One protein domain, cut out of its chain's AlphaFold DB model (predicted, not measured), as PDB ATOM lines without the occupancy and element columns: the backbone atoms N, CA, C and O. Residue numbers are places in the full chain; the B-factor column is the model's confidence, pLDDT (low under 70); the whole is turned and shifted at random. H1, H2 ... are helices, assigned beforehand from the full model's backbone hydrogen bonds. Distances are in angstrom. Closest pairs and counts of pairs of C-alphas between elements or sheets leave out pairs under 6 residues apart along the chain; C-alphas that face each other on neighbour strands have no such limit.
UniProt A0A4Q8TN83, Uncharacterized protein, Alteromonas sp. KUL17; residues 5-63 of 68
ATOM      1  N   THR A   5     180.930 129.719 103.717       70.75
ATOM      2  CA  THR A   5     180.488 130.949 104.379       70.75
ATOM      3  C   THR A   5     180.038 130.629 105.796       70.75
ATOM      4  O   THR A   5     179.798 129.468 106.134       70.75
ATOM      5  N   ILE A   6     179.870 131.663 106.625       74.62
ATOM      6  CA  ILE A   6     179.266 131.513 107.957       74.62
ATOM      7  C   ILE A   6     177.860 130.891 107.891       74.62
ATOM      8  O   ILE A   6     177.428 130.248 108.840       74.62
ATOM      9  N   VAL A   7     177.184 131.004 106.744       73.75
ATOM     10  CA  VAL A   7     175.895 130.362 106.448       73.75
ATOM     11  C   VAL A   7     176.016 128.841 106.424       73.75
ATOM     12  O   VAL A   7     175.323 128.177 107.187       73.75
ATOM     13  N   ASP A   8     176.906 128.295 105.588       77.88
ATOM     14  CA  ASP A   8     177.178 126.850 105.532       77.88
ATOM     15  C   ASP A   8     177.579 126.326 106.909       77.88
ATOM     16  O   ASP A   8     177.093 125.289 107.350       77.88
ATOM     17  N   PHE A   9     178.404 127.098 107.620       79.69
ATOM     18  CA  PHE A   9     178.794 126.770 108.979       79.69
ATOM     19  C   PHE A   9     177.593 126.657 109.915       79.69
ATOM     20  O   PHE A   9     177.467 125.633 110.570       79.69
ATOM     21  N   LEU A  10     176.710 127.660 109.969       77.88
ATOM     22  CA  LEU A  10     175.530 127.663 110.842       77.88
ATOM     23  C   LEU A  10     174.516 126.576 110.464       77.88
ATOM     24  O   LEU A  10     173.950 125.940 111.350       77.88
ATOM     25  N   VAL A  11     174.313 126.329 109.168       80.62
ATOM     26  CA  VAL A  11     173.442 125.251 108.672       80.62
ATOM     27  C   VAL A  11     174.001 123.887 109.068       80.62
ATOM     28  O   VAL A  11     173.264 123.023 109.546       80.62
ATOM     29  N   GLU A  12     175.311 123.685 108.921       82.56
ATOM     30  CA  GLU A  12     175.947 122.448 109.355       82.56
ATOM     31  C   GLU A  12     175.996 122.349 110.883       82.56
ATOM     32  O   GLU A  12     175.875 121.253 111.416       82.56
ATOM     33  N   LEU A  13     176.083 123.468 111.601       83.12
ATOM     34  CA  LEU A  13     176.002 123.516 113.061       83.12
ATOM     35  C   LEU A  13     174.653 123.017 113.573       83.12
ATOM     36  O   LEU A  13     174.612 122.204 114.494       83.12
ATOM     37  N   ASP A  14     173.568 123.486 112.958       79.44
ATOM     38  CA  ASP A  14     172.203 123.089 113.301       79.44
ATOM     39  C   ASP A  14     171.950 121.616 112.952       79.44
ATOM     40  O   ASP A  14     171.406 120.850 113.748       79.44
ATOM     41  N   SER A  15     172.451 121.176 111.794       83.44
ATOM     42  CA  SER A  15     172.277 119.801 111.330       83.44
ATOM     43  C   SER A  15     173.242 118.791 111.970       83.44
ATOM     44  O   SER A  15     172.995 117.585 111.890       83.44
ATOM     45  N   ASN A  16     174.343 119.231 112.590       82.19
ATOM     46  CA  ASN A  16     175.385 118.366 113.139       82.19
ATOM     47  C   ASN A  16     175.549 118.586 114.646       82.19
ATOM     48  O   ASN A  16     176.310 119.435 115.110       82.19
ATOM     49  N   SER A  17     174.894 117.739 115.442       83.75
ATOM     50  CA  SER A  17     174.887 117.864 116.906       83.75
ATOM     51  C   SER A  17     176.280 117.792 117.547       83.75
ATOM     52  O   SER A  17     176.491 118.372 118.609       83.75
ATOM     53  N   LYS A  18     177.255 117.117 116.918       84.44
ATOM     54  CA  LYS A  18     178.651 117.107 117.399       84.44
ATOM     55  C   LYS A  18     179.325 118.463 117.205       84.44
ATOM     56  O   LYS A  18     180.140 118.869 118.028       84.44
ATOM     57  N   LEU A  19     178.979 119.139 116.115       81.94
ATOM     58  CA  LEU A  19     179.474 120.463 115.768       81.94
ATOM     59  C   LEU A  19     178.816 121.516 116.669       81.94
ATOM     60  O   LEU A  19     179.525 122.342 117.227       81.94
ATOM     61  N   MET A  20     177.512 121.392 116.938       81.62
ATOM     62  CA  MET A  20     176.797 122.183 117.950       81.62
ATOM     63  C   MET A  20     177.422 122.049 119.353       81.62
ATOM     64  O   MET A  20     177.583 123.044 120.058       81.62
ATOM     65  N   ASP A  21     177.794 120.836 119.781       86.50
ATOM     66  CA  ASP A  21     178.414 120.619 121.099       86.50
ATOM     67  C   ASP A  21     179.823 121.230 121.182       86.50
ATOM     68  O   ASP A  21     180.178 121.862 122.180       86.50
ATOM     69  N   ALA A  22     180.604 121.103 120.104       84.88
ATOM     70  CA  ALA A  22     181.899 121.764 119.976       84.88
ATOM     71  C   ALA A  22     181.749 123.291 119.979       84.88
ATOM     72  O   ALA A  22     182.479 123.968 120.693       84.88
ATOM     73  N   TYR A  23     180.752 123.820 119.270       82.44
ATOM     74  CA  TYR A  23     180.464 125.248 119.199       82.44
ATOM     75  C   TYR A  23     180.039 125.837 120.542       82.44
ATOM     76  O   TYR A  23     180.462 126.928 120.902       82.44
ATOM     77  N   LYS A  24     179.246 125.102 121.327       81.00
ATOM     78  CA  LYS A  24     178.879 125.514 122.690       81.00
ATOM     79  C   LYS A  24     180.081 125.609 123.627       81.00
ATOM     80  O   LYS A  24     180.046 126.395 124.569       81.00
ATOM     81  N   LYS A  25     181.106 124.785 123.406       85.62
ATOM     82  CA  LYS A  25     182.346 124.793 124.196       85.62
ATOM     83  C   LYS A  25     183.333 125.839 123.698       85.62
ATOM     84  O   LYS A  25     183.964 126.503 124.510       85.62
ATOM     85  N   ASP A  26     183.468 125.953 122.383       85.19
ATOM     86  CA  ASP A  26     184.402 126.852 121.724       85.19
ATOM     87  C   ASP A  26     183.834 127.311 120.369       85.19
ATOM     88  O   ASP A  26     184.056 126.668 119.330       85.19
ATOM     89  N   PRO A  27     183.052 128.404 120.364       79.38
ATOM     90  CA  PRO A  27     182.386 128.867 119.158       79.38
ATOM     91  C   PRO A  27     183.391 129.379 118.124       79.38
ATOM     92  O   PRO A  27     183.254 129.089 116.934       79.38
ATOM     93  N   VAL A  28     184.453 130.052 118.577       82.62
ATOM     94  CA  VAL A  28     185.521 130.578 117.717       82.62
ATOM     95  C   VAL A  28     186.388 129.443 117.179       82.62
ATOM     96  O   VAL A  28     186.615 129.381 115.975       82.62
ATOM     97  N   GLY A  29     186.809 128.495 118.021       83.31
ATOM     98  CA  GLY A  29     187.628 127.364 117.577       83.31
ATOM     99  C   GLY A  29     186.891 126.431 116.611       83.31
ATOM    100  O   GLY A  29     187.485 125.882 115.681       83.31
ATOM    101  N   THR A  30     185.578 126.270 116.786       83.81
ATOM    102  CA  THR A  30     184.742 125.472 115.873       83.81
ATOM    103  C   THR A  30     184.581 126.167 114.522       83.81
ATOM    104  O   THR A  30     184.690 125.521 113.480       83.81
ATOM    105  N   ALA A  31     184.398 127.485 114.538       81.19
ATOM    106  CA  ALA A  31     184.338 128.314 113.345       81.19
ATOM    107  C   ALA A  31     185.672 128.359 112.580       81.19
ATOM    108  O   ALA A  31     185.700 128.249 111.354       81.19
ATOM    109  N   GLU A  32     186.788 128.441 113.306       83.06
ATOM    110  CA  GLU A  32     188.140 128.457 112.740       83.06
ATOM    111  C   GLU A  32     188.454 127.120 112.064       83.06
ATOM    112  O   GLU A  32     188.887 127.086 110.912       83.06
ATOM    113  N   LYS A  33     188.119 126.004 112.726       81.88
ATOM    114  CA  LYS A  33     188.228 124.655 112.145       81.88
ATOM    115  C   LYS A  33     187.402 124.468 110.882       81.88
ATOM    116  O   LYS A  33     187.770 123.659 110.032       81.88
ATOM    117  N   TYR A  34     186.285 125.176 110.770       77.88
ATOM    118  CA  TYR A  34     185.432 125.110 109.594       77.88
ATOM    119  C   TYR A  34     186.019 125.873 108.392       77.88
ATOM    120  O   TYR A  34     185.613 125.641 107.250       77.88
ATOM    121  N   GLY A  35     187.023 126.722 108.633       76.69
ATOM    122  CA  GLY A  35     187.683 127.540 107.619       76.69
ATOM    123  C   GLY A  35     187.003 128.888 107.404       76.69
ATOM    124  O   GLY A  35     187.070 129.426 106.299       76.69
ATOM    125  N   LEU A  36     186.320 129.411 108.429       76.81
ATOM    126  CA  LEU A  36     185.729 130.742 108.369       76.81
ATOM    127  C   LEU A  36     186.803 131.827 108.279       76.81
ATOM    128  O   LEU A  36     187.903 131.693 108.820       76.81
ATOM    129  N   SER A  37     186.481 132.903 107.560       76.25
ATOM    130  CA  SER A  37     187.402 134.027 107.391       76.25
ATOM    131  C   SER A  37     187.597 134.741 108.726       76.25
ATOM    132  O   SER A  37     186.696 134.752 109.558       76.25
ATOM    133  N   GLY A  38     188.751 135.383 108.930       77.25
ATOM    134  CA  GLY A  38     189.049 136.092 110.183       77.25
ATOM    135  C   GLY A  38     187.963 137.091 110.599       77.25
ATOM    136  O   GLY A  38     187.674 137.217 111.782       77.25
ATOM    137  N   GLU A  39     187.298 137.720 109.628       76.69
ATOM    138  CA  GLU A  39     186.161 138.605 109.880       76.69
ATOM    139  C   GLU A  39     184.917 137.862 110.397       76.69
ATOM    140  O   GLU A  39     184.230 138.380 111.268       76.69
ATOM    141  N   ASP A  40     184.623 136.658 109.900       76.88
ATOM    142  CA  ASP A  40     183.522 135.812 110.387       76.88
ATOM    143  C   ASP A  40     183.837 135.243 111.780       76.88
ATOM    144  O   ASP A  40     182.957 135.146 112.637       76.88
ATOM    145  N   LEU A  41     185.109 134.915 112.039       82.25
ATOM    146  CA  LEU A  41     185.583 134.517 113.368       82.25
ATOM    147  C   LEU A  41     185.437 135.645 114.381       82.25
ATOM    148  O   LEU A  41     185.066 135.389 115.525       82.25
ATOM    149  N   GLN A  42     185.705 136.883 113.962       83.25
ATOM    150  CA  GLN A  42     185.490 138.068 114.782       83.25
ATOM    151  C   GLN A  42     184.017 138.245 115.128       83.25
ATOM    152  O   GLN A  42     183.705 138.371 116.303       83.25
ATOM    153  N   LEU A  43     183.112 138.112 114.156       80.31
ATOM    154  CA  LEU A  43     181.674 138.171 114.423       80.31
ATOM    155  C   LEU A  43     181.210 137.105 115.426       80.31
ATOM    156  O   LEU A  43     180.420 137.387 116.323       80.31
ATOM    157  N   ILE A  44     181.733 135.882 115.314       82.12
ATOM    158  CA  ILE A  44     181.426 134.793 116.254       82.12
ATOM    159  C   ILE A  44     182.016 135.063 117.643       82.12
ATOM    160  O   ILE A  44     181.385 134.750 118.653       82.12
ATOM    161  N   LYS A  45     183.212 135.652 117.703       83.06
ATOM    162  CA  LYS A  45     183.890 136.024 118.948       83.06
ATOM    163  C   LYS A  45     183.176 137.162 119.674       83.06
ATOM    164  O   LYS A  45     183.005 137.081 120.886       83.06
ATOM    165  N   ASP A  46     182.761 138.183 118.935       85.75
ATOM    166  CA  ASP A  46     182.008 139.331 119.442       85.75
ATOM    167  C   ASP A  46     180.527 138.983 119.686       85.75
ATOM    168  O   ASP A  46     179.780 139.792 120.231       85.75
ATOM    169  N   GLN A  47     180.112 137.754 119.338       76.81
ATOM    170  CA  GLN A  47     178.729 137.267 119.397       76.81
ATOM    171  C   GLN A  47     177.750 138.211 118.687       76.81
ATOM    172  O   GLN A  47     176.599 138.366 119.102       76.81
ATOM    173  N   ASP A  48     178.215 138.846 117.614       80.69
ATOM    174  CA  ASP A  48     177.482 139.890 116.916       80.69
ATOM    175  C   ASP A  48     176.519 139.272 115.896       80.69
ATOM    176  O   ASP A  48     176.726 139.282 114.682       80.69
ATOM    177  N   TRP A  49     175.465 138.638 116.416       77.06
ATOM    178  CA  TRP A  49     174.478 137.905 115.622       77.06
ATOM    179  C   TRP A  49     173.692 138.793 114.655       77.06
ATOM    180  O   TRP A  49     173.191 138.290 113.650       77.06
ATOM    181  N   ASP A  50     173.593 140.093 114.945       79.31
ATOM    182  CA  ASP A  50     172.961 141.070 114.058       79.31
ATOM    183  C   ASP A  50     173.805 141.249 112.792       79.31
ATOM    184  O   ASP A  50     173.303 141.167 111.668       79.31
ATOM    185  N   GLU A  51     175.118 141.379 112.969       76.31
ATOM    186  CA  GLU A  51     176.065 141.527 111.872       76.31
ATOM    187  C   GLU A  51     176.279 140.203 111.117       76.31
ATOM    188  O   GLU A  51     176.385 140.198 109.887       76.31
ATOM    189  N   VAL A  52     176.244 139.060 111.820       75.00
ATOM    190  CA  VAL A  52     176.196 137.724 111.195       75.00
ATOM    191  C   VAL A  52     174.954 137.594 110.313       75.00
ATOM    192  O   VAL A  52     175.070 137.163 109.167       75.00
ATOM    193  N   ALA A  53     173.775 137.994 110.803       71.88
ATOM    194  CA  ALA A  53     172.533 137.953 110.034       71.88
ATOM    195  C   ALA A  53     172.560 138.919 108.837       71.88
ATOM    196  O   ALA A  53     172.115 138.555 107.746       71.88
ATOM    197  N   LYS A  54     173.141 140.118 108.989       73.94
ATOM    198  CA  LYS A  54     173.358 141.041 107.864       73.94
ATOM    199  C   LYS A  54     174.294 140.451 106.816       73.94
ATOM    200  O   LYS A  54     173.953 140.473 105.640       73.94
ATOM    201  N   ARG A  55     175.443 139.892 107.209       67.69
ATOM    202  CA  ARG A  55     176.387 139.259 106.269       67.69
ATOM    203  C   ARG A  55     175.817 138.012 105.608       67.69
ATOM    204  O   ARG A  55     176.140 137.742 104.450       67.69
ATOM    205  N   PHE A  56     174.965 137.275 106.317       66.94
ATOM    206  CA  PHE A  56     174.188 136.173 105.761       66.94
ATOM    207  C   PHE A  56     173.282 136.674 104.624       66.94
ATOM    208  O   PHE A  56     173.310 136.121 103.522       66.94
ATOM    209  N   ASP A  57     172.527 137.753 104.857       63.97
ATOM    210  CA  ASP A  57     171.644 138.358 103.850       63.97
ATOM    211  C   ASP A  57     172.433 138.984 102.684       63.97
ATOM    212  O   ASP A  57     172.066 138.817 101.520       63.97
ATOM    213  N   ASP A  58     173.567 139.626 102.970       62.97
ATOM    214  CA  ASP A  58     174.425 140.267 101.968       62.97
ATOM    215  C   ASP A  58     175.146 139.235 101.082       62.97
ATOM    216  O   ASP A  58     175.186 139.368  99.862       62.97
ATOM    217  N   THR A  59     175.611 138.118 101.649       57.53
ATOM    218  CA  THR A  59     176.198 136.996 100.884       57.53
ATOM    219  C   THR A  59     175.151 136.288 100.015       57.53
ATOM    220  O   THR A  59     175.423 135.910  98.866       57.53
ATOM    221  N   SER A  60     173.928 136.142 100.535       53.19
ATOM    222  CA  SER A  60     172.777 135.622  99.788       53.19
ATOM    223  C   SER A  60     172.402 136.544  98.618       53.19
ATOM    224  O   SER A  60     172.129 136.082  97.504       53.19
ATOM    225  N   LYS A  61     172.479 137.865  98.822       53.06
ATOM    226  CA  LYS A  61     172.289 138.869  97.768       53.06
ATOM    227  C   LYS A  61     173.438 138.892  96.767       53.06
ATOM    228  O   LYS A  61     173.166 138.921  95.571       53.06
ATOM    229  N   ALA A  62     174.687 138.789  97.212       49.75
ATOM    230  CA  ALA A  62     175.869 138.775  96.352       49.75
ATOM    231  C   ALA A  62     175.863 137.581  95.382       49.75
ATOM    232  O   ALA A  62     176.235 137.724  94.220       49.75
ATOM    233  N   THR A  63     175.351 136.424  95.816       49.19
ATOM    234  CA  THR A  63     175.207 135.239  94.950       49.19
ATOM    235  C   THR A  63     174.101 135.411  93.897       49.19
ATOM    236  O   THR A  63     174.167 134.804  92.829       49.19
TER     237      THR A  63
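This is residues 5 to 63 of the 68 residues of an uncharacterized protein of Alteromonas sp. KUL17 (UniProt A0A4Q8TN83). Five helices follow one another round a loosely closed ring, in which H5, the longest, comes back to H1 at a contact of few residues. H3 and H4 fold back on each other side by side, and H5 turns back from H4 and runs on past H1. The printed part has 59 residues with five named helices, H1 to H5 in chain order, and no named strand; its class is all helix. It is compact, with a radius of gyration of the C-alphas of 10.9 A and spans of 30 by 22 by 19 A.

Find C-alpha 49 at (174.478, 137.905, 115.622); from there H5, residues 49 to 63, runs 20.9 A to C-alpha 63 at (175.207, 135.239, 94.950). H1, residues 6 to 15, begins at C-alpha 6 at (179.266, 131.513, 107.957) and is 14.0 A long. H2 is residues 17 to 25, 12.5 A; H3 is residues 27 to 34, 10.7 A; H4 is residues 38 to 45, 10.2 A.

Look first at H5: with residues 49 to 52 alone it touches H4, closest at the C-alphas of Val 52 and Leu 43, 6.4 A. These two form a helical hairpin, opposite ways at a tilt of 35.1 degrees, only just steep. With residues 52 to 56 alone H5 only just touches H1, with 3 pairs of C-alphas within 8 A, the closest Phe 56 and Val 7 at 6.1 A; at 70.3 degrees they are only just about perpendicular. H4 and H3 form another helical hairpin, closest at the C-alphas of Lys 45 and Val 28, 5.8 A, at a shallow tilt of 33 degrees, only just short of steep. H3 touches H2, closest at the C-alphas of Thr 30 and Tyr 23, 5.4 A. H2 and H1 touch only at the corner. H2 and H5 are apart. In all five helices every O i to N i+4 pair is within hydrogen-bond range.

The two C-alphas farthest apart, those of Lys 25 and Thr 63, are 31.9 A apart. The printed part has no cut, and its four links are tight. Look for low confidence at residues 55 to 63, under 70 in pLDDT.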